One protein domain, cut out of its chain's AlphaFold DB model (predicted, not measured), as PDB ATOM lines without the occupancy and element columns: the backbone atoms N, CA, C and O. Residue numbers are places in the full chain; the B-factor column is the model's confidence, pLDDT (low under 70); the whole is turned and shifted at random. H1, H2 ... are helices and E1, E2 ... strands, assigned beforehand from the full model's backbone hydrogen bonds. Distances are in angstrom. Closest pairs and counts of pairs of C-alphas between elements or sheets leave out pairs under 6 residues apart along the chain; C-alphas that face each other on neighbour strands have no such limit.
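Overview. This is residues 609 to 749 and 757 to 813 of the 889 residues of the protein "ResB-domain-containing protein" of Coccomyxa subellipsoidea (strain C-169) (UniProt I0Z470). Two lobes of strands stand end to end, joined by two long antiparallel strands, E8 and E15, that run side by side through both. In one lobe the sheet E2 E4 E5 E6 packs on parts of E8 and E15, with the short helices H1 and H2 at its far end; in the other, the sheet E10 E11 E12 E13 is face to face with part of the branched sheet E1 E3 E7 E8 E9 E14 E15, a sandwich with strands at 42 degrees. The printed part has 198 residues, with named elements in the order E1 E2 H1 E3 H2, then E4 to E15, and is mostly strand. It is only just compact, close to loose, with a radius of gyration of the C-alphas of 19.6 A and spans of 60 by 38 by 33 A.

Arrangement. E1, residues 609 to 615, is antiparallel to E15, residues 795 to 812, with N 610 and O 810 2.9 A apart, and meets E3, residues 626 to 628, only at a point. H1, residues 622 to 625, touches H2, residues 637 to 640, closest at the C-alphas of Ser 623 and Ala 639, 4.8 A. Both helices are too short for an O i to N i+4 pair; the one O i to N i+3 pair is within hydrogen-bond range in H1 and not in H2. E2, residues 619 to 621, E4, residues 642 to 652, E5, residues 658 to 668, and E6, residues 674 to 681, form a strongly twisted antiparallel sheet in that order, with N 620 and O 643 at 3.0 A, N 644 and O 666 at 2.8 A, and N 665 and O 678 at 3.0 A. The closest C-alphas of E4 and E15 are those of Phe 648 and Gly 804, 5.8 A apart. E7, residues 686 to 688, E8, residues 691 to 706, and E9, residues 720 to 723, are a meander, each strand the antiparallel neighbour of the one before, as are E4 E5 E6; N 686 and O 693 are 3.0 A apart, N 703 and O 722 2.8 A. E15 lies on the other side of E8 from E7 and E9, with N 701 and O 803 at 2.8 A. E10, residues 738 to 743, E11, residues 758 to 763, E12, residues 769 to 772, and E13, residues 778 to 782, form an antiparallel sheet in that order, with N 740 and O 761, and N 762 and O 770, at 2.8 A, and N 771 and O 780 at 2.9 A; E11 E12 E13 are a meander. E14, residues 790 to 792, forms a hairpin with E15, N 790 and O 797 being 2.9 A apart.

Along the chain. E1 begins at C-alpha 609, (-25.872, 26.591, 49.255), and E15, 50.6 A long, ends at C-alpha 812, (-27.071, 28.235, 55.447). E8 is 40.3 A long and bends by 64 degrees at residue 696; E15 bends by 51 degrees at residue 798. E4 is 30.0 A long and E5 30.6 A.

Size, cuts and confidence. The C-alphas of Leu 632 and Gly 794 are the two farthest apart, at 62.4 A. Residues 750 to 756 are cut out, with 13.2 A between C-alphas 749 and 757. The links E8 to E9 and E9 to E10 are long. The mean pLDDT of the printed part is 91.5; residues 747 to 749 are under 70.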
ATOM      1  N   LYS A 609     -24.714  26.957  50.078       92.44
ATOM      2  CA  LYS A 609     -25.872  26.591  49.255       92.44
ATOM      3  C   LYS A 609     -25.680  25.210  48.644       92.44
ATOM      4  O   LYS A 609     -24.564  24.840  48.298       92.44
ATOM      5  N   GLY A 610     -26.777  24.483  48.505       92.25
ATOM      6  CA  GLY A 610     -26.806  23.138  47.960       92.25
ATOM      7  C   GLY A 610     -28.139  22.804  47.318       92.25
ATOM      8  O   GLY A 610     -29.145  23.449  47.614       92.25
ATOM      9  N   THR A 611     -28.151  21.786  46.468       93.62
ATOM     10  CA  THR A 611     -29.380  21.181  45.941       93.62
ATOM     11  C   THR A 611     -29.258  19.669  46.010       93.62
ATOM     12  O   THR A 611     -28.199  19.139  45.681       93.62
ATOM     13  N   ALA A 612     -30.329  18.984  46.394       94.69
ATOM     14  CA  ALA A 612     -30.404  17.529  46.408       94.69
ATOM     15  C   ALA A 612     -31.721  17.080  45.763       94.69
ATOM     16  O   ALA A 612     -32.778  17.607  46.100       94.69
ATOM     17  N   MET A 613     -31.644  16.118  44.843       94.88
ATOM     18  CA  MET A 613     -32.799  15.407  44.294       94.88
ATOM     19  C   MET A 613     -32.791  14.001  44.874       94.88
ATOM     20  O   MET A 613     -31.865  13.242  44.595       94.88
ATOM     21  N   VAL A 614     -33.785  13.678  45.699       95.81
ATOM     22  CA  VAL A 614     -33.772  12.447  46.497       95.81
ATOM     23  C   VAL A 614     -35.101  11.716  46.327       95.81
ATOM     24  O   VAL A 614     -36.147  12.340  46.537       95.81
ATOM     25  N   PRO A 615     -35.092  10.438  45.907       95.44
ATOM     26  CA  PRO A 615     -36.304   9.639  45.795       95.44
ATOM     27  C   PRO A 615     -36.911   9.354  47.169       95.44
ATOM     28  O   PRO A 615     -36.224   9.403  48.189       95.44
ATOM     29  N   GLU A 616     -38.197   9.030  47.184       93.31
ATOM     30  CA  GLU A 616     -38.864   8.512  48.381       93.31
ATOM     31  C   GLU A 616     -38.139   7.276  48.931       93.31
ATOM     32  O   GLU A 616     -37.675   6.419  48.177       93.31
ATOM     33  N   GLY A 617     -37.987   7.222  50.254       92.25
ATOM     34  CA  GLY A 617     -37.178   6.225  50.953       92.25
ATOM     35  C   GLY A 617     -35.664   6.465  50.881       92.25
ATOM     36  O   GLY A 617     -34.909   5.715  51.494       92.25
ATOM     37  N   GLY A 618     -35.197   7.488  50.159       93.88
ATOM     38  CA  GLY A 618     -33.783   7.836  50.057       93.88
ATOM     39  C   GLY A 618     -33.272   8.695  51.216       93.88
ATOM     40  O   GLY A 618     -34.032   9.377  51.910       93.88
ATOM     41  N   ASP A 619     -31.954   8.703  51.392       95.19
ATOM     42  CA  ASP A 619     -31.251   9.505  52.389       95.19
ATOM     43  C   ASP A 619     -30.019  10.213  51.808       95.19
ATOM     44  O   ASP A 619     -29.477   9.835  50.769       95.19
ATOM     45  N   PHE A 620     -29.598  11.291  52.470       95.69
ATOM     46  CA  PHE A 620     -28.303  11.922  52.226       95.69
ATOM     47  C   PHE A 620     -27.822  12.707  53.449       95.69
ATOM     48  O   PHE A 620     -28.605  13.159  54.286       95.69
ATOM     49  N   ILE A 621     -26.511  12.934  53.533       94.88
ATOM     50  CA  ILE A 621     -25.907  13.763  54.583       94.88
ATOM     51  C   ILE A 621     -25.871  15.219  54.119       94.88
ATOM     52  O   ILE A 621     -25.377  15.513  53.027       94.88
ATOM     53  N   PHE A 622     -26.321  16.158  54.957       94.19
ATOM     54  CA  PHE A 622     -26.409  17.574  54.574       94.19
ATOM     55  C   PHE A 622     -25.102  18.153  54.004       94.19
ATOM     56  O   PHE A 622     -25.140  18.915  53.038       94.19
ATOM     57  N   SER A 623     -23.948  17.807  54.580       90.81
ATOM     58  CA  SER A 623     -22.634  18.294  54.135       90.81
ATOM     59  C   SER A 623     -22.267  17.885  52.707       90.81
ATOM     60  O   SER A 623     -21.543  18.628  52.053       90.81
ATOM     61  N   GLN A 624     -22.780  16.757  52.206       90.62
ATOM     62  CA  GLN A 624     -22.508  16.285  50.844       90.62
ATOM     63  C   GLN A 624     -23.231  17.128  49.792       90.62
ATOM     64  O   GLN A 624     -22.735  17.301  48.682       90.62
ATOM     65  N   ALA A 625     -24.391  17.679  50.151       91.19
ATOM     66  CA  ALA A 625     -25.179  18.521  49.264       91.19
ATOM     67  C   ALA A 625     -24.811  20.013  49.373       91.19
ATOM     68  O   ALA A 625     -25.153  20.787  48.482       91.19
ATOM     69  N   LEU A 626     -24.127  20.446  50.441       92.56
ATOM     70  CA  LEU A 626     -23.778  21.849  50.691       92.56
ATOM     71  C   LEU A 626     -22.410  22.230  50.113       92.56
ATOM     72  O   LEU A 626     -21.392  21.624  50.425       92.56
ATOM     73  N   SER A 627     -22.371  23.331  49.362       89.56
ATOM     74  CA  SER A 627     -21.138  23.940  48.856       89.56
ATOM     75  C   SER A 627     -20.907  25.333  49.467       89.56
ATOM     76  O   SER A 627     -21.852  26.128  49.569       89.56
ATOM     77  N   PRO A 628     -19.669  25.666  49.887       87.44
ATOM     78  CA  PRO A 628     -19.338  26.994  50.399       87.44
ATOM     79  C   PRO A 628     -19.346  28.043  49.281       87.44
ATOM     80  O   PRO A 628     -18.863  27.792  48.180       87.44
ATOM     81  N   ARG A 629     -19.868  29.245  49.567       76.94
ATOM     82  CA  ARG A 629     -19.861  30.369  48.607       76.94
ATOM     83  C   ARG A 629     -18.552  31.164  48.604       76.94
ATOM     84  O   ARG A 629     -18.252  31.838  47.625       76.94
ATOM     85  N   SER A 630     -17.790  31.122  49.697       83.06
ATOM     86  CA  SER A 630     -16.477  31.763  49.807       83.06
ATOM     87  C   SER A 630     -15.622  31.095  50.889       83.06
ATOM     88  O   SER A 630     -16.116  30.270  51.658       83.06
ATOM     89  N   ALA A 631     -14.360  31.511  51.003       83.12
ATOM     90  CA  ALA A 631     -13.446  31.059  52.052       83.12
ATOM     91  C   ALA A 631     -13.883  31.438  53.486       83.12
ATOM     92  O   ALA A 631     -13.373  30.870  54.447       83.12
ATOM     93  N   LEU A 632     -14.820  32.382  53.658       84.62
ATOM     94  CA  LEU A 632     -15.354  32.757  54.976       84.62
ATOM     95  C   LEU A 632     -16.451  31.801  55.479       84.62
ATOM     96  O   LEU A 632     -16.872  31.913  56.633       84.62
ATOM     97  N   ALA A 633     -16.939  30.893  54.631       88.75
ATOM     98  CA  ALA A 633     -18.002  29.969  54.995       88.75
ATOM     99  C   ALA A 633     -17.536  28.973  56.067       88.75
ATOM    100  O   ALA A 633     -16.437  28.421  56.006       88.75
ATOM    101  N   ARG A 634     -18.398  28.726  57.054       87.69
ATOM    102  CA  ARG A 634     -18.160  27.750  58.125       87.69
ATOM    103  C   ARG A 634     -19.228  26.674  58.085       87.69
ATOM    104  O   ARG A 634     -20.401  26.981  57.894       87.69
ATOM    105  N   GLN A 635     -18.821  25.429  58.313       88.00
ATOM    106  CA  GLN A 635     -19.758  24.311  58.367       88.00
ATOM    107  C   GLN A 635     -20.786  24.518  59.498       88.00
ATOM    108  O   GLN A 635     -20.397  24.869  60.619       88.00
ATOM    109  N   PRO A 636     -22.094  24.341  59.229       90.94
ATOM    110  CA  PRO A 636     -23.132  24.439  60.250       90.94
ATOM    111  C   PRO A 636     -23.066  23.253  61.221       90.94
ATOM    112  O   PRO A 636     -22.545  22.189  60.895       90.94
ATOM    113  N   ARG A 637     -23.664  23.402  62.410       90.56
ATOM    114  CA  ARG A 637     -23.701  22.327  63.422       90.56
ATOM    115  C   ARG A 637     -24.396  21.063  62.906       90.56
ATOM    116  O   ARG A 637     -23.926  19.964  63.166       90.56
ATOM    117  N   GLY A 638     -25.451  21.232  62.107       90.00
ATOM    118  CA  GLY A 638     -26.188  20.124  61.499       90.00
ATOM    119  C   GLY A 638     -25.516  19.469  60.289       90.00
ATOM    120  O   GLY A 638     -26.136  18.611  59.678       90.00
ATOM    121  N   ALA A 639     -24.293  19.858  59.899       91.69
ATOM    122  CA  ALA A 639     -23.668  19.393  58.651       91.69
ATOM    123  C   ALA A 639     -23.528  17.861  58.556       91.69
ATOM    124  O   ALA A 639     -23.620  17.308  57.465       91.69
ATOM    125  N   ALA A 640     -23.308  17.186  59.686       92.69
ATOM    126  CA  ALA A 640     -23.147  15.734  59.748       92.69
ATOM    127  C   ALA A 640     -24.472  14.964  59.902       92.69
ATOM    128  O   ALA A 640     -24.448  13.738  59.925       92.69
ATOM    129  N   ALA A 641     -25.611  15.651  60.041       94.75
ATOM    130  CA  ALA A 641     -26.904  14.988  60.161       94.75
ATOM    131  C   ALA A 641     -27.370  14.433  58.807       94.75
ATOM    132  O   ALA A 641     -27.099  15.017  57.749       94.75
ATOM    133  N   MET A 642     -28.078  13.309  58.865       96.25
ATOM    134  CA  MET A 642     -28.666  12.641  57.710       96.25
ATOM    135  C   MET A 642     -30.119  13.077  57.564       96.25
ATOM    136  O   MET A 642     -30.870  13.073  58.541       96.25
ATOM    137  N   LEU A 643     -30.518  13.459  56.357       97.31
ATOM    138  CA  LEU A 643     -31.905  13.731  56.015       97.31
ATOM    139  C   LEU A 643     -32.453  12.557  55.210       97.31
ATOM    140  O   LEU A 643     -31.850  12.151  54.222       97.31
ATOM    141  N   HIS A 644     -33.598  12.045  55.639       97.56
ATOM    142  CA  HIS A 644     -34.330  10.965  54.999       97.56
ATOM    143  C   HIS A 644     -35.663  11.488  54.459       97.56
ATOM    144  O   HIS A 644     -36.335  12.295  55.113       97.56
ATOM    145  N   VAL A 645     -36.036  11.033  53.266       97.62
ATOM    146  CA  VAL A 645     -37.295  11.383  52.604       97.62
ATOM    147  C   VAL A 645     -38.297  10.262  52.848       97.62
ATOM    148  O   VAL A 645     -38.201   9.210  52.227       97.62
ATOM    149  N   ASN A 646     -39.271  10.491  53.730       95.56
ATOM    150  CA  ASN A 646     -40.303   9.498  54.037       95.56
ATOM    151  C   ASN A 646     -41.304   9.360  52.880       95.56
ATOM    152  O   ASN A 646     -41.647   8.246  52.502       95.56
ATOM    153  N   SER A 647     -41.780  10.485  52.333       94.38
ATOM    154  CA  SER A 647     -42.709  10.515  51.194       94.38
ATOM    155  C   SER A 647     -42.644  11.843  50.436       94.38
ATOM    156  O   SER A 647     -42.196  12.868  50.972       94.38
ATOM    157  N   PHE A 648     -43.117  11.837  49.190       94.94
ATOM    158  CA  PHE A 648     -43.321  13.023  48.369       94.94
ATOM    159  C   PHE A 648     -44.709  12.965  47.729       94.94
ATOM    160  O   PHE A 648     -45.050  12.026  47.027       94.94
ATOM    161  N   ASP A 649     -45.497  14.016  47.930       91.75
ATOM    162  CA  ASP A 649     -46.883  14.068  47.486       91.75
ATOM    163  C   ASP A 649     -47.173  15.372  46.740       91.75
ATOM    164  O   ASP A 649     -46.674  16.451  47.083       91.75
ATOM    165  N   VAL A 650     -48.048  15.298  45.737       92.44
ATOM    166  CA  VAL A 650     -48.539  16.470  45.002       92.44
ATOM    167  C   VAL A 650     -50.028  16.642  45.270       92.44
ATOM    168  O   VAL A 650     -50.838  15.770  44.957       92.44
ATOM    169  N   LYS A 651     -50.406  17.791  45.835       91.50
ATOM    170  CA  LYS A 651     -51.805  18.192  45.984       91.50
ATOM    171  C   LYS A 651     -52.266  18.888  44.714       91.50
ATOM    172  O   LYS A 651     -51.600  19.802  44.228       91.50
ATOM    173  N   TYR A 652     -53.422  18.477  44.215       87.19
ATOM    174  CA  TYR A 652     -54.046  19.022  43.014       87.19
ATOM    175  C   TYR A 652     -55.357  19.716  43.380       87.19
ATOM    176  O   TYR A 652     -56.032  19.314  44.330       87.19
ATOM    177  N   ARG A 653     -55.715  20.752  42.624       90.75
ATOM    178  CA  ARG A 653     -57.028  21.402  42.700       90.75
ATOM    179  C   ARG A 653     -58.076  20.585  41.942       90.75
ATOM    180  O   ARG A 653     -57.750  19.644  41.222       90.75
ATOM    181  N   GLU A 654     -59.341  20.980  42.075       86.69
ATOM    182  CA  GLU A 654     -60.466  20.349  41.366       86.69
ATOM    183  C   GLU A 654     -60.326  20.415  39.836       86.69
ATOM    184  O   GLU A 654     -60.769  19.509  39.138       86.69
ATOM    185  N   ASP A 655     -59.658  21.449  39.315       83.81
ATOM    186  CA  ASP A 655     -59.365  21.619  37.885       83.81
ATOM    187  C   ASP A 655     -58.155  20.794  37.395       83.81
ATOM    188  O   ASP A 655     -57.775  20.886  36.228       83.81
ATOM    189  N   GLY A 656     -57.534  20.002  38.276       79.75
ATOM    190  CA  GLY A 656     -56.349  19.193  37.981       79.75
ATOM    191  C   GLY A 656     -55.031  19.972  37.976       79.75
ATOM    192  O   GLY A 656     -53.971  19.369  37.808       79.75
ATOM    193  N   SER A 657     -55.048  21.293  38.192       86.06
ATOM    194  CA  SER A 657     -53.820  22.076  38.341       86.06
ATOM    195  C   SER A 657     -53.112  21.751  39.659       86.06
ATOM    196  O   SER A 657     -53.741  21.402  40.662       86.06
ATOM    197  N   VAL A 658     -51.782  21.870  39.678       88.38
ATOM    198  CA  VAL A 658     -51.002  21.659  40.903       88.38
ATOM    199  C   VAL A 658     -51.314  22.771  41.908       88.38
ATOM    200  O   VAL A 658     -51.179  23.961  41.604       88.38
ATOM    201  N   ASP A 659     -51.707  22.371  43.114       90.38
ATOM    202  CA  ASP A 659     -51.906  23.273  44.243       90.38
ATOM    203  C   ASP A 659     -50.626  23.425  45.065       90.38
ATOM    204  O   ASP A 659     -50.166  24.543  45.296       90.38
ATOM    205  N   GLN A 660     -50.037  22.300  45.488       93.25
ATOM    206  CA  GLN A 660     -48.903  22.304  46.406       93.25
ATOM    207  C   GLN A 660     -48.070  21.019  46.307       93.25
ATOM    208  O   GLN A 660     -48.618  19.928  46.169       93.25
ATOM    209  N   PHE A 661     -46.750  21.143  46.455       94.38
ATOM    210  CA  PHE A 661     -45.832  20.012  46.630       94.38
ATOM    211  C   PHE A 661     -45.538  19.812  48.115       94.38
ATOM    212  O   PHE A 661     -45.246  20.789  48.810       94.38
ATOM    213  N   VAL A 662     -45.611  18.573  48.594       96.38
ATOM    214  CA  VAL A 662     -45.407  18.214  49.999       96.38
ATOM    215  C   VAL A 662     -44.323  17.147  50.096       96.38
ATOM    216  O   VAL A 662     -44.293  16.211  49.308       96.38
ATOM    217  N   SER A 663     -43.403  17.289  51.046       97.62
ATOM    218  CA  SER A 663     -42.400  16.257  51.339       97.62
ATOM    219  C   SER A 663     -42.353  15.997  52.827       97.62
ATOM    220  O   SER A 663     -42.162  16.938  53.596       97.62
ATOM    221  N   ASP A 664     -42.515  14.744  53.235       97.69
ATOM    222  CA  ASP A 664     -42.348  14.348  54.628       97.69
ATOM    223  C   ASP A 664     -40.903  13.935  54.886       97.69
ATOM    224  O   ASP A 664     -40.395  13.004  54.264       97.69
ATOM    225  N   LEU A 665     -40.221  14.664  55.771       97.94
ATOM    226  CA  LEU A 665     -38.781  14.540  55.971       97.94
ATOM    227  C   LEU A 665     -38.454  14.231  57.430       97.94
ATOM    228  O   LEU A 665     -39.002  14.865  58.336       97.94
ATOM    229  N   SER A 666     -37.488  13.340  57.641       97.88
ATOM    230  CA  SER A 666     -36.918  13.025  58.955       97.88
ATOM    231  C   SER A 666     -35.422  13.336  58.981       97.88
ATOM    232  O   SER A 666     -34.703  13.095  58.015       97.88
ATOM    233  N   VAL A 667     -34.939  13.895  60.089       97.62
ATOM    234  CA  VAL A 667     -33.524  14.214  60.309       97.62
ATOM    235  C   VAL A 667     -32.976  13.340  61.423       97.62
ATOM    236  O   VAL A 667     -33.477  13.380  62.547       97.62
ATOM    237  N   PHE A 668     -31.907  12.610  61.124       95.81
ATOM    238  CA  PHE A 668     -31.209  11.723  62.047       95.81
ATOM    239  C   PHE A 668     -29.847  12.307  62.436       95.81
ATOM    240  O   PHE A 668     -29.130  12.873  61.604       95.81
ATOM    241  N   ASP A 669     -29.486  12.185  63.714       89.81
ATOM    242  CA  ASP A 669     -28.139  12.521  64.184       89.81
ATOM    243  C   ASP A 669     -27.106  11.459  63.756       89.81
ATOM    244  O   ASP A 669     -27.447  10.398  63.235       89.81
ATOM    245  N   GLY A 670     -25.817  11.716  64.008       80.00
ATOM    246  CA  GLY A 670     -24.743  10.755  63.714       80.00
ATOM    247  C   GLY A 670     -24.793   9.457  64.539       80.00
ATOM    248  O   GLY A 670     -23.948   8.592  64.343       80.00
ATOM    249  N   GLN A 671     -25.747   9.323  65.469       83.56
ATOM    250  CA  GLN A 671     -26.015   8.106  66.242       83.56
ATOM    251  C   GLN A 671     -27.268   7.367  65.733       83.56
ATOM    252  O   GLN A 671     -27.681   6.385  66.346       83.56
ATOM    253  N   GLY A 672     -27.877   7.827  64.633       85.75
ATOM    254  CA  GLY A 672     -29.060   7.217  64.027       85.75
ATOM    255  C   GLY A 672     -30.374   7.518  64.753       85.75
ATOM    256  O   GLY A 672     -31.375   6.859  64.490       85.75
ATOM    257  N   ARG A 673     -30.411   8.498  65.666       91.56
ATOM    258  CA  ARG A 673     -31.642   8.878  66.378       91.56
ATOM    259  C   ARG A 673     -32.380   9.977  65.632       91.56
ATOM    260  O   ARG A 673     -31.783  11.008  65.315       91.56
ATOM    261  N   GLU A 674     -33.682   9.796  65.436       95.25
ATOM    262  CA  GLU A 674     -34.551  10.805  64.832       95.25
ATOM    263  C   GLU A 674     -34.654  12.038  65.743       95.25
ATOM    264  O   GLU A 674     -35.098  11.960  66.886       95.25
ATOM    265  N   GLN A 675     -34.196  13.184  65.243       95.62
ATOM    266  CA  GLN A 675     -34.181  14.457  65.967       95.62
ATOM    267  C   GLN A 675     -35.370  15.345  65.602       95.62
ATOM    268  O   GLN A 675     -35.809  16.163  66.409       95.62
ATOM    269  N   LEU A 676     -35.842  15.245  64.360       96.06
ATOM    270  CA  LEU A 676     -36.902  16.085  63.819       96.06
ATOM    271  C   LEU A 676     -37.599  15.359  62.672       96.06
ATOM    272  O   LEU A 676     -36.930  14.956  61.727       96.06
ATOM    273  N   ARG A 677     -38.931  15.309  62.712       97.19
ATOM    274  CA  ARG A 677     -39.783  14.978  61.568       97.19
ATOM    275  C   ARG A 677     -40.636  16.179  61.207       97.19
ATOM    276  O   ARG A 677     -41.217  16.803  62.097       97.19
ATOM    277  N   LYS A 678     -40.703  16.530  59.926       97.44
ATOM    278  CA  LYS A 678     -41.561  17.615  59.445       97.44
ATOM    279  C   LYS A 678     -41.981  17.377  57.999       97.44
ATOM    280  O   LYS A 678     -41.130  17.219  57.127       97.44
ATOM    281  N   SER A 679     -43.278  17.508  57.744       97.56
ATOM    282  CA  SER A 679     -43.805  17.655  56.392       97.56
ATOM    283  C   SER A 679     -43.665  19.108  55.934       97.56
ATOM    284  O   SER A 679     -44.194  20.022  56.570       97.56
ATOM    285  N   ILE A 680     -42.909  19.330  54.863       97.25
ATOM    286  CA  ILE A 680     -42.626  20.649  54.288       97.25
ATOM    287  C   ILE A 680     -43.430  20.887  53.015       97.25
ATOM    288  O   ILE A 680     -43.899  19.946  52.382       97.25
ATOM    289  N   SER A 681     -43.559  22.152  52.616       95.69
ATOM    290  CA  SER A 681     -44.180  22.537  51.342       95.69
ATOM    291  C   SER A 681     -43.545  23.799  50.751       95.69
ATOM    292  O   SER A 681     -42.639  24.383  51.357       95.69
ATOM    293  N   VAL A 682     -43.984  24.243  49.565       89.12
ATOM    294  CA  VAL A 682     -43.460  25.476  48.952       89.12
ATOM    295  C   VAL A 682     -43.731  26.655  49.897       89.12
ATOM    296  O   VAL A 682     -44.882  26.986  50.180       89.12
ATOM    297  N   ASN A 683     -42.650  27.289  50.368       90.19
ATOM    298  CA  ASN A 683     -42.585  28.350  51.392       90.19
ATOM    299  C   ASN A 683     -42.658  27.925  52.872       90.19
ATOM    300  O   ASN A 683     -42.463  28.787  53.731       90.19
ATOM    301  N   ASP A 684     -42.832  26.640  53.192       96.00
ATOM    302  CA  ASP A 684     -42.709  26.128  54.565       96.00
ATOM    303  C   ASP A 684     -41.536  25.140  54.688       96.00
ATOM    304  O   ASP A 684     -41.730  23.931  54.569       96.00
ATOM    305  N   PRO A 685     -40.296  25.628  54.893       96.69
ATOM    306  CA  PRO A 685     -39.101  24.790  54.879       96.69
ATOM    307  C   PRO A 685     -38.855  24.043  56.197       96.69
ATOM    308  O   PRO A 685     -39.320  24.440  57.274       96.69
ATOM    309  N   LEU A 686     -38.008  23.014  56.136       97.06
ATOM    310  CA  LEU A 686     -37.421  22.372  57.315       97.06
ATOM    311  C   LEU A 686     -36.208  23.185  57.767       97.06
ATOM    312  O   LEU A 686     -35.377  23.583  56.953       97.06
ATOM    313  N   ARG A 687     -36.094  23.446  59.072       95.44
ATOM    314  CA  ARG A 687     -34.963  24.171  59.669       95.44
ATOM    315  C   ARG A 687     -34.329  23.312  60.750       95.44
ATOM    316  O   ARG A 687     -34.989  22.995  61.734       95.44
ATOM    317  N   TYR A 688     -33.052  22.985  60.595       95.06
ATOM    318  CA  TYR A 688     -32.319  22.160  61.547       95.06
ATOM    319  C   TYR A 688     -30.891  22.676  61.735       95.06
ATOM    320  O   TYR A 688     -30.123  22.774  60.783       95.06
ATOM    321  N   GLN A 689     -30.544  23.048  62.973       92.75
ATOM    322  CA  GLN A 689     -29.189  23.435  63.402       92.75
ATOM    323  C   GLN A 689     -28.408  24.366  62.438       92.75
ATOM    324  O   GLN A 689     -27.206  24.198  62.213       92.75
ATOM    325  N   GLY A 690     -29.090  25.380  61.892       90.25
ATOM    326  CA  GLY A 690     -28.509  26.384  60.988       90.25
ATOM    327  C   GLY A 690     -28.663  26.084  59.492       90.25
ATOM    328  O   GLY A 690     -28.316  26.933  58.678       90.25
ATOM    329  N   ILE A 691     -29.219  24.928  59.130       94.38
ATOM    330  CA  ILE A 691     -29.533  24.534  57.754       94.38
ATOM    331  C   ILE A 691     -31.031  24.715  57.528       94.38
ATOM    332  O   ILE A 691     -31.846  24.355  58.378       94.38
ATOM    333  N   THR A 692     -31.400  25.287  56.386       95.69
ATOM    334  CA  THR A 692     -32.790  25.373  55.930       95.69
ATOM    335  C   THR A 692     -32.939  24.612  54.618       95.69
ATOM    336  O   THR A 692     -32.213  24.907  53.673       95.69
ATOM    337  N   ALA A 693     -33.863  23.655  54.565       96.44
ATOM    338  CA  ALA A 693     -34.188  22.863  53.384       96.44
ATOM    339  C   ALA A 693     -35.540  23.307  52.813       96.44
ATOM    340  O   ALA A 693     -36.566  23.218  53.491       96.44
ATOM    341  N   TYR A 694     -35.528  23.816  51.584       96.31
ATOM    342  CA  TYR A 694     -36.702  24.307  50.869       96.31
ATOM    343  C   TYR A 694     -37.148  23.308  49.806       96.31
ATOM    344  O   TYR A 694     -36.319  22.863  49.015       96.31
ATOM    345  N   GLN A 695     -38.455  23.055  49.714       95.75
ATOM    346  CA  GLN A 695     -39.029  22.408  48.538       95.75
ATOM    347  C   GLN A 695     -38.921  23.354  47.342       95.75
ATOM    348  O   GLN A 695     -39.533  24.425  47.352       95.75
ATOM    349  N   THR A 696     -38.149  22.977  46.327       92.50
ATOM    350  CA  THR A 696     -37.932  23.821  45.136       92.50
ATOM    351  C   THR A 696     -38.137  23.093  43.821       92.50
ATOM    352  O   THR A 696     -38.441  23.751  42.828       92.50
ATOM    353  N   ASP A 697     -38.009  21.765  43.806       92.12
ATOM    354  CA  ASP A 697     -38.169  20.984  42.587       92.12
ATOM    355  C   ASP A 697     -38.726  19.573  42.853       92.12
ATOM    356  O   ASP A 697     -38.965  19.205  44.002       92.12
ATOM    357  N   TYR A 698     -38.970  18.796  41.798       93.50
ATOM    358  CA  TYR A 698     -39.366  17.387  41.871       93.50
ATOM    359  C   TYR A 698     -38.964  16.602  40.610       93.50
ATOM    360  O   TYR A 698     -38.809  17.173  39.520       93.50
ATOM    361  N   SER A 699     -38.867  15.278  40.742       94.25
ATOM    362  CA  SER A 699     -38.749  14.341  39.616       94.25
ATOM    363  C   SER A 699     -39.536  13.059  39.856       94.25
ATOM    364  O   SER A 699     -39.969  12.796  40.971       94.25
ATOM    365  N   MET A 700     -39.705  12.253  38.809       94.94
ATOM    366  CA  MET A 700     -40.182  10.875  38.926       94.94
ATOM    367  C   MET A 700     -38.963   9.959  38.874       94.94
ATOM    368  O   MET A 700     -38.225   9.993  37.889       94.94
ATOM    369  N   ALA A 701     -38.713   9.203  39.943       94.56
ATOM    370  CA  ALA A 701     -37.569   8.297  40.030       94.56
ATOM    371  C   ALA A 701     -37.850   6.977  39.320       94.56
ATOM    372  O   ALA A 701     -37.023   6.495  38.544       94.56
ATOM    373  N   ALA A 702     -39.014   6.393  39.593       95.62
ATOM    374  CA  ALA A 702     -39.383   5.090  39.079       95.62
ATOM    375  C   ALA A 702     -40.895   4.955  38.891       95.62
ATOM    376  O   ALA A 702     -41.682   5.652  39.522       95.62
ATOM    377  N   LEU A 703     -41.280   4.022  38.029       96.19
ATOM    378  CA  LEU A 703     -42.645   3.558  37.851       96.19
ATOM    379  C   LEU A 703     -42.750   2.150  38.437       96.19
ATOM    380  O   LEU A 703     -42.024   1.254  38.005       96.19
ATOM    381  N   THR A 704     -43.647   1.954  39.393       95.12
ATOM    382  CA  THR A 704     -43.943   0.642  39.966       95.12
ATOM    383  C   THR A 704     -45.007  -0.034  39.112       95.12
ATOM    384  O   THR A 704     -46.120   0.480  38.963       95.12
ATOM    385  N   VAL A 705     -44.669  -1.177  38.513       95.38
ATOM    386  CA  VAL A 705     -45.559  -1.895  37.590       95.38
ATOM    387  C   VAL A 705     -45.573  -3.395  37.851       95.38
ATOM    388  O   VAL A 705     -44.604  -3.971  38.345       95.38
ATOM    389  N   ARG A 706     -46.661  -4.039  37.426       95.50
ATOM    390  CA  ARG A 706     -46.708  -5.472  37.123       95.50
ATOM    391  C   ARG A 706     -46.935  -5.632  35.632       95.50
ATOM    392  O   ARG A 706     -47.872  -5.059  35.081       95.50
ATOM    393  N   ALA A 707     -46.078  -6.400  34.981       93.44
ATOM    394  CA  ALA A 707     -46.136  -6.654  33.552       93.44
ATOM    395  C   ALA A 707     -45.973  -8.156  33.259       93.44
ATOM    396  O   ALA A 707     -44.893  -8.579  32.833       93.44
ATOM    397  N   PRO A 708     -47.011  -8.984  33.505       87.81
ATOM    398  CA  PRO A 708     -47.020 -10.378  33.073       87.81
ATOM    399  C   PRO A 708     -46.688 -10.488  31.578       87.81
ATOM    400  O   PRO A 708     -47.375  -9.917  30.734       87.81
ATOM    401  N   GLY A 709     -45.601 -11.192  31.261       84.12
ATOM    402  CA  GLY A 709     -45.044 -11.270  29.905       84.12
ATOM    403  C   GLY A 709     -43.747 -10.477  29.698       84.12
ATOM    404  O   GLY A 709     -43.126 -10.611  28.649       84.12
ATOM    405  N   SER A 710     -43.295  -9.687  30.678       90.50
ATOM    406  CA  SER A 710     -41.959  -9.072  30.661       90.50
ATOM    407  C   SER A 710     -40.920 -10.005  31.290       90.50
ATOM    408  O   SER A 710     -41.207 -10.590  32.335       90.50
ATOM    409  N   PRO A 711     -39.682 -10.090  30.762       88.44
ATOM    410  CA  PRO A 711     -38.587 -10.799  31.428       88.44
ATOM    411  C   PRO A 711     -38.187 -10.170  32.772       88.44
ATOM    412  O   PRO A 711     -37.453 -10.794  33.530       88.44
ATOM    413  N   LEU A 712     -38.631  -8.940  33.063       89.19
ATOM    414  CA  LEU A 712     -38.370  -8.271  34.339       89.19
ATOM    415  C   LEU A 712     -39.393  -8.611  35.426       89.19
ATOM    416  O   LEU A 712     -39.154  -8.277  36.582       89.19
ATOM    417  N   GLN A 713     -40.513  -9.250  35.076       91.56
ATOM    418  CA  GLN A 713     -41.553  -9.610  36.035       91.56
ATOM    419  C   GLN A 713     -41.016 -10.664  37.021       91.56
ATOM    420  O   GLN A 713     -40.656 -11.764  36.589       91.56
ATOM    421  N   PRO A 714     -40.985 -10.377  38.337       92.19
ATOM    422  CA  PRO A 714     -40.619 -11.367  39.343       92.19
ATOM    423  C   PRO A 714     -41.516 -12.611  39.292       92.19
ATOM    424  O   PRO A 714     -42.717 -12.512  39.022       92.19
ATOM    425  N   ALA A 715     -40.939 -13.781  39.589       88.94
ATOM    426  CA  ALA A 715     -41.623 -15.078  39.513       88.94
ATOM    427  C   ALA A 715     -42.809 -15.215  40.488       88.94
ATOM    428  O   ALA A 715     -43.714 -16.008  40.248       88.94
ATOM    429  N   ASP A 716     -42.813 -14.439  41.571       90.62
ATOM    430  CA  ASP A 716     -43.895 -14.372  42.558       90.62
ATOM    431  C   ASP A 716     -45.047 -13.437  42.137       90.62
ATOM    432  O   ASP A 716     -46.036 -13.309  42.857       90.62
ATOM    433  N   GLY A 717     -44.943 -12.782  40.973       88.44
ATOM    434  CA  GLY A 717     -45.952 -11.848  40.470       88.44
ATOM    435  C   GLY A 717     -45.956 -10.485  41.171       88.44
ATOM    436  O   GLY A 717     -46.873  -9.691  40.943       88.44
ATOM    437  N   SER A 718     -44.957 -10.200  42.013       91.88
ATOM    438  CA  SER A 718     -44.832  -8.918  42.711       91.88
ATOM    439  C   SER A 718     -44.558  -7.756  41.749       91.88
ATOM    440  O   SER A 718     -44.109  -7.933  40.612       91.88
ATOM    441  N   ALA A 719     -44.890  -6.541  42.187       92.81
ATOM    442  CA  ALA A 719     -44.584  -5.336  41.430       92.81
ATOM    443  C   ALA A 719     -43.083  -5.030  41.473       92.81
ATOM    444  O   ALA A 719     -42.412  -5.300  42.468       92.81
ATOM    445  N   PHE A 720     -42.562  -4.428  40.408       93.44
ATOM    446  CA  PHE A 720     -41.160  -4.033  40.311       93.44
ATOM    447  C   PHE A 720     -41.025  -2.587  39.827       93.44
ATOM    448  O   PHE A 720     -41.912  -2.044  39.165       93.44
ATOM    449  N   ASN A 721     -39.900  -1.959  40.173       93.44
ATOM    450  CA  ASN A 721     -39.626  -0.561  39.858       93.44
ATOM    451  C   ASN A 721     -38.825  -0.434  38.562       93.44
ATOM    452  O   ASN A 721     -37.731  -0.981  38.433       93.44
ATOM    453  N   LEU A 722     -39.351   0.352  37.628       94.75
ATOM    454  CA  LEU A 722     -38.670   0.738  36.401       94.75
ATOM    455  C   LEU A 722     -38.175   2.179  36.504       94.75
ATOM    456  O   LEU A 722     -38.994   3.070  36.724       94.75
ATOM    457  N   PRO A 723     -36.873   2.454  36.318       94.94
ATOM    458  CA  PRO A 723     -36.357   3.812  36.415       94.94
ATOM    459  C   PRO A 723     -36.976   4.704  35.336       94.94
ATOM    460  O   PRO A 723     -37.151   4.293  34.184       94.94
ATOM    461  N   MET A 724     -37.291   5.940  35.706       95.38
ATOM    462  CA  MET A 724     -37.849   6.935  34.799       95.38
ATOM    463  C   MET A 724     -36.776   7.941  34.387       95.38
ATOM    464  O   MET A 724     -36.149   8.599  35.213       95.38
ATOM    465  N   ALA A 725     -36.566   8.085  33.081       93.44
ATOM    466  CA  ALA A 725     -35.615   9.034  32.524       93.44
ATOM    467  C   ALA A 725     -36.309  10.361  32.198       93.44
ATOM    468  O   ALA A 725     -37.327  10.377  31.505       93.44
ATOM    469  N   SER A 726     -35.726  11.481  32.638       91.19
ATOM    470  CA  SER A 726     -36.168  12.809  32.200       91.19
ATOM    471  C   SER A 726     -35.849  13.014  30.717       91.19
ATOM    472  O   SER A 726     -34.729  12.778  30.254       91.19
ATOM    473  N   LEU A 727     -36.846  13.468  29.964       90.00
ATOM    474  CA  LEU A 727     -36.732  13.895  28.572       90.00
ATOM    475  C   LEU A 727     -36.773  15.424  28.439       90.00
ATOM    476  O   LEU A 727     -36.866  15.935  27.321       90.00
ATOM    477  N   ASP A 728     -36.706  16.150  29.558       82.75
ATOM    478  CA  ASP A 728     -36.677  17.610  29.563       82.75
ATOM    479  C   ASP A 728     -35.485  18.144  28.746       82.75
ATOM    480  O   ASP A 728     -34.392  17.572  28.738       82.75
ATOM    481  N   GLY A 729     -35.715  19.221  27.997       75.88
ATOM    482  CA  GLY A 729     -34.722  19.834  27.113       75.88
ATOM    483  C   GLY A 729     -34.401  19.073  25.817       75.88
ATOM    484  O   GLY A 729     -33.626  19.586  25.009       75.88
ATOM    485  N   LYS A 730     -34.987  17.891  25.562       83.75
ATOM    486  CA  LYS A 730     -34.803  17.182  24.282       83.75
ATOM    487  C   LYS A 730     -35.632  17.813  23.145       83.75
ATOM    488  O   LYS A 730     -36.718  18.344  23.399       83.75
ATOM    489  N   PRO A 731     -35.169  17.745  21.878       78.19
ATOM    490  CA  PRO A 731     -35.909  18.278  20.733       78.19
ATOM    491  C   PRO A 731     -37.340  17.726  20.659       78.19
ATOM    492  O   PRO A 731     -37.550  16.520  20.759       78.19
ATOM    493  N   GLY A 732     -38.326  18.611  20.488       78.19
ATOM    494  CA  GLY A 732     -39.746  18.241  20.408       78.19
ATOM    495  C   GLY A 732     -40.470  18.091  21.755       78.19
ATOM    496  O   GLY A 732     -41.696  17.993  21.764       78.19
ATOM    497  N   VAL A 733     -39.765  18.144  22.892       81.44
ATOM    498  CA  VAL A 733     -40.369  18.073  24.232       81.44
ATOM    499  C   VAL A 733     -40.598  19.484  24.784       81.44
ATOM    500  O   VAL A 733     -39.687  20.310  24.826       81.44
ATOM    501  N   LYS A 734     -41.835  19.779  25.203       74.81
ATOM    502  CA  LYS A 734     -42.192  21.022  25.907       74.81
ATOM    503  C   LYS A 734     -42.633  20.695  27.333       74.81
ATOM    504  O   LYS A 734     -43.650  20.021  27.509       74.81
ATOM    505  N   GLY A 735     -41.904  21.235  28.311       79.56
ATOM    506  CA  GLY A 735     -42.136  21.003  29.737       79.56
ATOM    507  C   GLY A 735     -41.516  19.698  30.235       79.56
ATOM    508  O   GLY A 735     -40.865  18.980  29.476       79.56
ATOM    509  N   LYS A 736     -41.735  19.390  31.517       86.88
ATOM    510  CA  LYS A 736     -41.208  18.167  32.117       86.88
ATOM    511  C   LYS A 736     -41.935  16.936  31.576       86.88
ATOM    512  O   LYS A 736     -43.165  16.888  31.538       86.88
ATOM    513  N   LEU A 737     -41.154  15.960  31.138       92.25
ATOM    514  CA  LEU A 737     -41.627  14.701  30.585       92.25
ATOM    515  C   LEU A 737     -40.674  13.609  31.043       92.25
ATOM    516  O   LEU A 737     -39.461  13.761  30.893       92.25
ATOM    517  N   TRP A 738     -41.215  12.513  31.550       95.25
ATOM    518  CA  TRP A 738     -40.431  11.344  31.913       95.25
ATOM    519  C   TRP A 738     -40.888  10.146  31.111       95.25
ATOM    520  O   TRP A 738     -42.066  10.024  30.776       95.25
ATOM    521  N   ALA A 739     -39.952   9.261  30.798       94.94
ATOM    522  CA  ALA A 739     -40.255   8.030  30.102       94.94
ATOM    523  C   ALA A 739     -39.517   6.852  30.722       94.94
ATOM    524  O   ALA A 739     -38.403   6.983  31.229       94.94
ATOM    525  N   THR A 740     -40.144   5.692  30.636       95.31
ATOM    526  CA  THR A 740     -39.532   4.405  30.924       95.31
ATOM    527  C   THR A 740     -39.919   3.398  29.846       95.31
ATOM    528  O   THR A 740     -40.730   3.686  28.960       95.31
ATOM    529  N   PHE A 741     -39.298   2.227  29.890       92.31
ATOM    530  CA  PHE A 741     -39.435   1.199  28.875       92.31
ATOM    531  C   PHE A 741     -39.594  -0.167  29.536       92.31
ATOM    532  O   PHE A 741     -38.742  -0.577  30.324       92.31
ATOM    533  N   VAL A 742     -40.679  -0.864  29.199       93.25
ATOM    534  CA  VAL A 742     -40.940  -2.235  29.643       93.25
ATOM    535  C   VAL A 742     -40.474  -3.184  28.536       93.25
ATOM    536  O   VAL A 742     -41.115  -3.233  27.483       93.25
ATOM    537  N   PRO A 743     -39.372  -3.929  28.715       90.62
ATOM    538  CA  PRO A 743     -38.915  -4.874  27.704       90.62
ATOM    539  C   PRO A 743     -39.884  -6.058  27.587       90.62
ATOM    540  O   PRO A 743     -40.448  -6.505  28.587       90.62
ATOM    541  N   MET A 744     -40.052  -6.572  26.367       87.56
ATOM    542  CA  MET A 744     -40.765  -7.830  26.074       87.56
ATOM    543  C   MET A 744     -39.823  -9.028  25.949       87.56
ATOM    544  O   MET A 744     -40.230 -10.170  26.126       87.56
ATOM    545  N   GLU A 745     -38.555  -8.769  25.658       84.44
ATOM    546  CA  GLU A 745     -37.517  -9.779  25.477       84.44
ATOM    547  C   GLU A 745     -36.282  -9.365  26.291       84.44
ATOM    548  O   GLU A 745     -36.114  -8.172  26.581       84.44
ATOM    549  N   PRO A 746     -35.417 -10.312  26.699       78.00
ATOM    550  CA  PRO A 746     -34.152  -9.978  27.340       78.00
ATOM    551  C   PRO A 746     -33.357  -8.979  26.484       78.00
ATOM    552  O   PRO A 746     -33.396  -9.068  25.253       78.00
ATOM    553  N   PRO A 747     -32.637  -8.023  27.098       68.00
ATOM    554  CA  PRO A 747     -31.893  -7.028  26.341       68.00
ATOM    555  C   PRO A 747     -30.883  -7.714  25.400       68.00
ATOM    556  O   PRO A 747     -30.166  -8.619  25.838       68.00
ATOM    557  N   PRO A 748     -30.813  -7.315  24.115       68.81
ATOM    558  CA  PRO A 748     -29.875  -7.905  23.167       68.81
ATOM    559  C   PRO A 748     -28.425  -7.650  23.603       68.81
ATOM    560  O   PRO A 748     -28.122  -6.617  24.200       68.81
ATOM    561  N   ALA A 749     -27.516  -8.574  23.268       68.19
ATOM    562  CA  ALA A 749     -26.099  -8.502  23.652       68.19
ATOM    563  C   ALA A 749     -25.381  -7.234  23.138       68.19
ATOM    564  O   ALA A 749     -24.395  -6.803  23.731       68.19
ATOM    565  N   ARG A 757     -37.156  -4.336  21.848       85.62
ATOM    566  CA  ARG A 757     -38.598  -4.602  21.711       85.62
ATOM    567  C   ARG A 757     -39.290  -4.493  23.065       85.62
ATOM    568  O   ARG A 757     -38.892  -5.149  24.027       85.62
ATOM    569  N   GLY A 758     -40.314  -3.653  23.145       89.75
ATOM    570  CA  GLY A 758     -40.998  -3.375  24.402       89.75
ATOM    571  C   GLY A 758     -41.977  -2.215  24.303       89.75
ATOM    572  O   GLY A 758     -42.108  -1.577  23.257       89.75
ATOM    573  N   VAL A 759     -42.653  -1.956  25.416       92.81
ATOM    574  CA  VAL A 759     -43.674  -0.917  25.550       92.81
ATOM    575  C   VAL A 759     -43.038   0.339  26.136       92.81
ATOM    576  O   VAL A 759     -42.382   0.291  27.179       92.81
ATOM    577  N   SER A 760     -43.241   1.478  25.477       94.44
ATOM    578  CA  SER A 760     -42.788   2.773  25.994       94.44
ATOM    579  C   SER A 760     -43.873   3.387  26.868       94.44
ATOM    580  O   SER A 760     -45.024   3.497  26.446       94.44
ATOM    581  N   ILE A 761     -43.510   3.814  28.075       95.94
ATOM    582  CA  ILE A 761     -44.427   4.464  29.013       95.94
ATOM    583  C   ILE A 761     -43.923   5.873  29.282       95.94
ATOM    584  O   ILE A 761     -42.751   6.072  29.590       95.94
ATOM    585  N   VAL A 762     -44.808   6.855  29.160       95.06
ATOM    586  CA  VAL A 762     -44.485   8.276  29.274       95.06
ATOM    587  C   VAL A 762     -45.417   8.936  30.285       95.06
ATOM    588  O   VAL A 762     -46.627   8.726  30.234       95.06
ATOM    589  N   ALA A 763     -44.874   9.772  31.165       94.69
ATOM    590  CA  ALA A 763     -45.629  10.516  32.168       94.69
ATOM    591  C   ALA A 763     -45.277  12.009  32.136       94.69
ATOM    592  O   ALA A 763     -44.114  12.390  31.962       94.69
ATOM    593  N   ARG A 764     -46.296  12.855  32.307       90.12
ATOM    594  CA  ARG A 764     -46.159  14.318  32.467       90.12
ATOM    595  C   ARG A 764     -46.441  14.774  33.898       90.12
ATOM    596  O   ARG A 764     -45.912  15.797  34.321       90.12
ATOM    597  N   ASP A 765     -47.251  14.013  34.621       89.88
ATOM    598  CA  ASP A 765     -47.681  14.258  35.994       89.88
ATOM    599  C   ASP A 765     -47.797  12.927  36.754       89.88
ATOM    600  O   ASP A 765     -47.603  11.854  36.182       89.88
ATOM    601  N   PHE A 766     -48.087  12.996  38.054       90.75
ATOM    602  CA  PHE A 766     -48.247  11.804  38.893       90.75
ATOM    603  C   PHE A 766     -49.642  11.163  38.774       90.75
ATOM    604  O   PHE A 766     -49.912  10.146  39.404       90.75
ATOM    605  N   GLN A 767     -50.560  11.751  37.998       90.06
ATOM    606  CA  GLN A 767     -51.936  11.264  37.877       90.06
ATOM    607  C   GLN A 767     -52.130  10.338  36.677       90.06
ATOM    608  O   GLN A 767     -53.056   9.521  36.684       90.06
ATOM    609  N   THR A 768     -51.300  10.463  35.640       91.88
ATOM    610  CA  THR A 768     -51.496   9.760  34.372       91.88
ATOM    611  C   THR A 768     -50.192   9.291  33.735       91.88
ATOM    612  O   THR A 768     -49.193  10.006  33.674       91.88
ATOM    613  N   VAL A 769     -50.237   8.081  33.176       95.25
ATOM    614  CA  VAL A 769     -49.193   7.544  32.301       95.25
ATOM    615  C   VAL A 769     -49.791   7.128  30.963       95.25
ATOM    616  O   VAL A 769     -50.856   6.509  30.907       95.25
ATOM    617  N   ALA A 770     -49.112   7.476  29.877       96.06
ATOM    618  CA  ALA A 770     -49.462   7.104  28.515       96.06
ATOM    619  C   ALA A 770     -48.564   5.958  28.045       96.06
ATOM    620  O   ALA A 770     -47.342   6.033  28.172       96.06
ATOM    621  N   LEU A 771     -49.172   4.914  27.487       96.12
ATOM    622  CA  LEU A 771     -48.480   3.743  26.966       96.12
ATOM    623  C   LEU A 771     -48.501   3.767  25.438       96.12
ATOM    624  O   LEU A 771     -49.525   4.088  24.826       96.12
ATOM    625  N   TYR A 772     -47.376   3.403  24.834       94.81
ATOM    626  CA  TYR A 772     -47.178   3.362  23.389       94.81
ATOM    627  C   TYR A 772     -46.655   1.994  22.967       94.81
ATOM    628  O   TYR A 772     -45.774   1.425  23.621       94.81
ATOM    629  N   LYS A 773     -47.200   1.495  21.858       92.69
ATOM    630  CA  LYS A 773     -46.784   0.249  21.212       92.69
ATOM    631  C   LYS A 773     -45.381   0.370  20.615       92.69
ATOM    632  O   LYS A 773     -44.849   1.473  20.465       92.69
ATOM    633  N   MET A 774     -44.801  -0.759  20.218       88.56
ATOM    634  CA  MET A 774     -43.482  -0.833  19.575       88.56
ATOM    635  C   MET A 774     -43.352   0.035  18.315       88.56
ATOM    636  O   MET A 774     -42.270   0.541  18.024       88.56
ATOM    637  N   ASP A 775     -44.434   0.197  17.554       88.25
ATOM    638  CA  ASP A 775     -44.474   1.013  16.334       88.25
ATOM    639  C   ASP A 775     -44.623   2.523  16.611       88.25
ATOM    640  O   ASP A 775     -44.631   3.331  15.682       88.25
ATOM    641  N   GLY A 776     -44.715   2.914  17.887       87.25
ATOM    642  CA  GLY A 776     -44.917   4.291  18.328       87.25
ATOM    643  C   GLY A 776     -46.379   4.735  18.343       87.25
ATOM    644  O   GLY A 776     -46.653   5.893  18.668       87.25
ATOM    645  N   THR A 777     -47.334   3.856  18.025       93.19
ATOM    646  CA  THR A 777     -48.759   4.185  18.115       93.19
ATOM    647  C   THR A 777     -49.225   4.235  19.570       93.19
ATOM    648  O   THR A 777     -48.773   3.485  20.440       93.19
ATOM    649  N   PHE A 778     -50.133   5.165  19.856       95.44
ATOM    650  CA  PHE A 778     -50.705   5.335  21.187       95.44
ATOM    651  C   PHE A 778     -51.602   4.141  21.545       95.44
ATOM    652  O   PHE A 778     -52.547   3.832  20.820       95.44
ATOM    653  N   ALA A 779     -51.313   3.481  22.670       94.12
ATOM    654  CA  ALA A 779     -52.071   2.325  23.143       94.12
ATOM    655  C   ALA A 779     -53.172   2.713  24.141       94.12
ATOM    656  O   ALA A 779     -54.260   2.139  24.124       94.12
ATOM    657  N   GLY A 780     -52.907   3.690  25.012       94.12
ATOM    658  CA  GLY A 780     -53.877   4.164  25.996       94.12
ATOM    659  C   GLY A 780     -53.247   4.880  27.188       94.12
ATOM    660  O   GLY A 780     -52.028   5.001  27.294       94.12
ATOM    661  N   ILE A 781     -54.100   5.347  28.105       95.00
ATOM    662  CA  ILE A 781     -53.700   5.998  29.361       95.00
ATOM    663  C   ILE A 781     -54.114   5.134  30.554       95.00
ATOM    664  O   ILE A 781     -55.187   4.516  30.553       95.00
ATOM    665  N   ARG A 782     -53.280   5.111  31.593       94.50
ATOM    666  CA  ARG A 782     -53.607   4.545  32.903       94.50
ATOM    667  C   ARG A 782     -53.317   5.544  34.012       94.50
ATOM    668  O   ARG A 782     -52.401   6.354  33.916       94.50
ATOM    669  N   ARG A 783     -54.135   5.479  35.061       92.56
ATOM    670  CA  ARG A 783     -53.911   6.211  36.306       92.56
ATOM    671  C   ARG A 783     -53.135   5.299  37.262       92.56
ATOM    672  O   ARG A 783     -53.626   4.186  37.495       92.56
ATOM    673  N   PRO A 784     -51.972   5.723  37.788       92.19
ATOM    674  CA  PRO A 784     -51.282   4.995  38.851       92.19
ATOM    675  C   PRO A 784     -52.237   4.704  40.016       92.19
ATOM    676  O   PRO A 784     -53.134   5.499  40.306       92.19
ATOM    677  N   GLY A 785     -52.135   3.515  40.602       88.69
ATOM    678  CA  GLY A 785     -53.005   3.051  41.684       88.69
ATOM    679  C   GLY A 785     -54.399   2.586  41.250       88.69
ATOM    680  O   GLY A 785     -55.139   2.050  42.069       88.69
ATOM    681  N   SER A 786     -54.785   2.733  39.974       90.25
ATOM    682  CA  SER A 786     -56.125   2.323  39.511       90.25
ATOM    683  C   SER A 786     -56.344   0.812  39.465       90.25
ATOM    684  O   SER A 786     -57.490   0.382  39.341       90.25
ATOM    685  N   GLN A 787     -55.267   0.017  39.511       89.25
ATOM    686  CA  GLN A 787     -55.293  -1.449  39.432       89.25
ATOM    687  C   GLN A 787     -55.938  -2.010  38.147       89.25
ATOM    688  O   GLN A 787     -56.203  -3.205  38.046       89.25
ATOM    689  N   LYS A 788     -56.191  -1.166  37.134       91.44
ATOM    690  CA  LYS A 788     -56.814  -1.578  35.870       91.44
ATOM    691  C   LYS A 788     -55.750  -2.026  34.859       91.44
ATOM    692  O   LYS A 788     -54.943  -1.183  34.454       91.44
ATOM    693  N   PRO A 789     -55.778  -3.283  34.376       92.94
ATOM    694  CA  PRO A 789     -54.829  -3.751  33.371       92.94
ATOM    695  C   PRO A 789     -55.022  -3.051  32.017       92.94
ATOM    696  O   PRO A 789     -56.106  -2.547  31.692       92.94
ATOM    697  N   ILE A 790     -53.961  -2.995  31.216       93.56
ATOM    698  CA  ILE A 790     -53.987  -2.636  29.795       93.56
ATOM    699  C   ILE A 790     -53.213  -3.674  28.992       93.56
ATOM    700  O   ILE A 790     -52.099  -4.023  29.358       93.56
ATOM    701  N   GLU A 791     -53.805  -4.140  27.898       92.88
ATOM    702  CA  GLU A 791     -53.138  -5.013  26.935       92.88
ATOM    703  C   GLU A 791     -52.436  -4.158  25.878       92.88
ATOM    704  O   GLU A 791     -53.088  -3.387  25.166       92.88
ATOM    705  N   VAL A 792     -51.113  -4.277  25.774       91.69
ATOM    706  CA  VAL A 792     -50.295  -3.567  24.781       91.69
ATOM    707  C   VAL A 792     -49.330  -4.561  24.152       91.69
ATOM    708  O   VAL A 792     -48.545  -5.183  24.854       91.69
ATOM    709  N   ASP A 793     -49.410  -4.738  22.832       87.69
ATOM    710  CA  ASP A 793     -48.572  -5.679  22.071       87.69
ATOM    711  C   ASP A 793     -48.560  -7.123  22.624       87.69
ATOM    712  O   ASP A 793     -47.574  -7.841  22.496       87.69
ATOM    713  N   GLY A 794     -49.681  -7.564  23.215       84.94
ATOM    714  CA  GLY A 794     -49.840  -8.906  23.796       84.94
ATOM    715  C   GLY A 794     -49.288  -9.061  25.218       84.94
ATOM    716  O   GLY A 794     -49.261 -10.175  25.734       84.94
ATOM    717  N   MET A 795     -48.846  -7.965  25.838       90.81
ATOM    718  CA  MET A 795     -48.429  -7.898  27.236       90.81
ATOM    719  C   MET A 795     -49.494  -7.190  28.078       90.81
ATOM    720  O   MET A 795     -49.899  -6.063  27.768       90.81
ATOM    721  N   THR A 796     -49.871  -7.805  29.198       93.38
ATOM    722  CA  THR A 796     -50.702  -7.167  30.220       93.38
ATOM    723  C   THR A 796     -49.833  -6.256  31.082       93.38
ATOM    724  O   THR A 796     -48.861  -6.712  31.672       93.38
ATOM    725  N   ILE A 797     -50.190  -4.979  31.213       94.88
ATOM    726  CA  ILE A 797     -49.489  -4.023  32.082       94.88
ATOM    727  C   ILE A 797     -50.464  -3.455  33.113       94.88
ATOM    728  O   ILE A 797     -51.545  -2.970  32.774       94.88
ATOM    729  N   ILE A 798     -50.069  -3.480  34.384       95.31
ATOM    730  CA  ILE A 798     -50.756  -2.835  35.502       95.31
ATOM    731  C   ILE A 798     -49.796  -1.811  36.104       95.31
ATOM    732  O   ILE A 798     -48.669  -2.138  36.469       95.31
ATOM    733  N   VAL A 799     -50.250  -0.562  36.186       95.56
ATOM    734  CA  VAL A 799     -49.477   0.549  36.748       95.56
ATOM    735  C   VAL A 799     -49.895   0.732  38.199       95.56
ATOM    736  O   VAL A 799     -51.014   1.186  38.463       95.56
ATOM    737  N   ASP A 800     -49.012   0.350  39.119       92.81
ATOM    738  CA  ASP A 800     -49.293   0.359  40.551       92.81
ATOM    739  C   ASP A 800     -49.033   1.736  41.153       92.81
ATOM    740  O   ASP A 800     -49.940   2.273  41.780       92.81
ATOM    741  N   ASP A 801     -47.871   2.343  40.907       92.81
ATOM    742  CA  ASP A 801     -47.549   3.670  41.447       92.81
ATOM    743  C   ASP A 801     -46.421   4.385  40.676       92.81
ATOM    744  O   ASP A 801     -45.751   3.779  39.836       92.81
ATOM    745  N   ILE A 802     -46.202   5.673  40.953       94.12
ATOM    746  CA  ILE A 802     -45.026   6.441  40.520       94.12
ATOM    747  C   ILE A 802     -44.247   6.873  41.762       94.12
ATOM    748  O   ILE A 802     -44.734   7.676  42.549       94.12
ATOM    749  N   VAL A 803     -42.997   6.428  41.876       93.75
ATOM    750  CA  VAL A 803     -42.090   6.846  42.950       93.75
ATOM    751  C   VAL A 803     -41.579   8.253  42.657       93.75
ATOM    752  O   VAL A 803     -40.836   8.478  41.690       93.75
ATOM    753  N   GLY A 804     -41.964   9.211  43.496       94.25
ATOM    754  CA  GLY A 804     -41.519  10.589  43.410       94.25
ATOM    755  C   GLY A 804     -40.103  10.804  43.926       94.25
ATOM    756  O   GLY A 804     -39.471   9.967  44.571       94.25
ATOM    757  N   SER A 805     -39.561  11.969  43.603       95.19
ATOM    758  CA  SER A 805     -38.362  12.505  44.232       95.19
ATOM    759  C   SER A 805     -38.588  13.949  44.596       95.19
ATOM    760  O   SER A 805     -39.068  14.744  43.783       95.19
ATOM    761  N   THR A 806     -38.152  14.296  45.796       96.19
ATOM    762  CA  THR A 806     -38.174  15.668  46.270       96.19
ATOM    763  C   THR A 806     -36.895  16.398  45.872       96.19
ATOM    764  O   THR A 806     -35.785  15.878  46.014       96.19
ATOM    765  N   GLY A 807     -37.055  17.610  45.340       95.31
ATOM    766  CA  GLY A 807     -35.971  18.540  45.063       95.31
ATOM    767  C   GLY A 807     -35.827  19.574  46.164       95.31
ATOM    768  O   GLY A 807     -36.611  20.527  46.254       95.31
ATOM    769  N   LEU A 808     -34.786  19.404  46.971       96.38
ATOM    770  CA  LEU A 808     -34.494  20.242  48.122       96.38
ATOM    771  C   LEU A 808     -33.381  21.239  47.805       96.38
ATOM    772  O   LEU A 808     -32.272  20.851  47.442       96.38
ATOM    773  N   GLU A 809     -33.644  22.529  48.013       95.81
ATOM    774  CA  GLU A 809     -32.603  23.559  48.060       95.81
ATOM    775  C   GLU A 809     -32.183  23.778  49.517       95.81
ATOM    776  O   GLU A 809     -32.984  24.187  50.362       95.81
ATOM    777  N   LEU A 810     -30.912  23.531  49.811       95.25
ATOM    778  CA  LEU A 810     -30.327  23.701  51.135       95.25
ATOM    779  C   LEU A 810     -29.622  25.050  51.221       95.25
ATOM    780  O   LEU A 810     -28.811  25.399  50.360       95.25
ATOM    781  N   LYS A 811     -29.898  25.802  52.287       93.88
ATOM    782  CA  LYS A 811     -29.269  27.099  52.557       93.88
ATOM    783  C   LYS A 811     -28.810  27.216  54.001       93.88
ATOM    784  O   LYS A 811     -29.537  26.869  54.932       93.88
ATOM    785  N   VAL A 812     -27.619  27.778  54.168       94.00
ATOM    786  CA  VAL A 812     -27.071  28.235  55.447       94.00
ATOM    787  C   VAL A 812     -26.754  29.711  55.276       94.00
ATOM    788  O   VAL A 812     -25.786  30.050  54.603       94.00
ATOM    789  N   ASP A 813     -27.564  30.586  55.869       90.44
ATOM    790  CA  ASP A 813     -27.411  32.036  55.725       90.44
ATOM    791  C   ASP A 813     -27.249  32.691  57.115       90.44
ATOM    792  O   ASP A 813     -28.233  33.098  57.742       90.44
TER     793      ASP A 813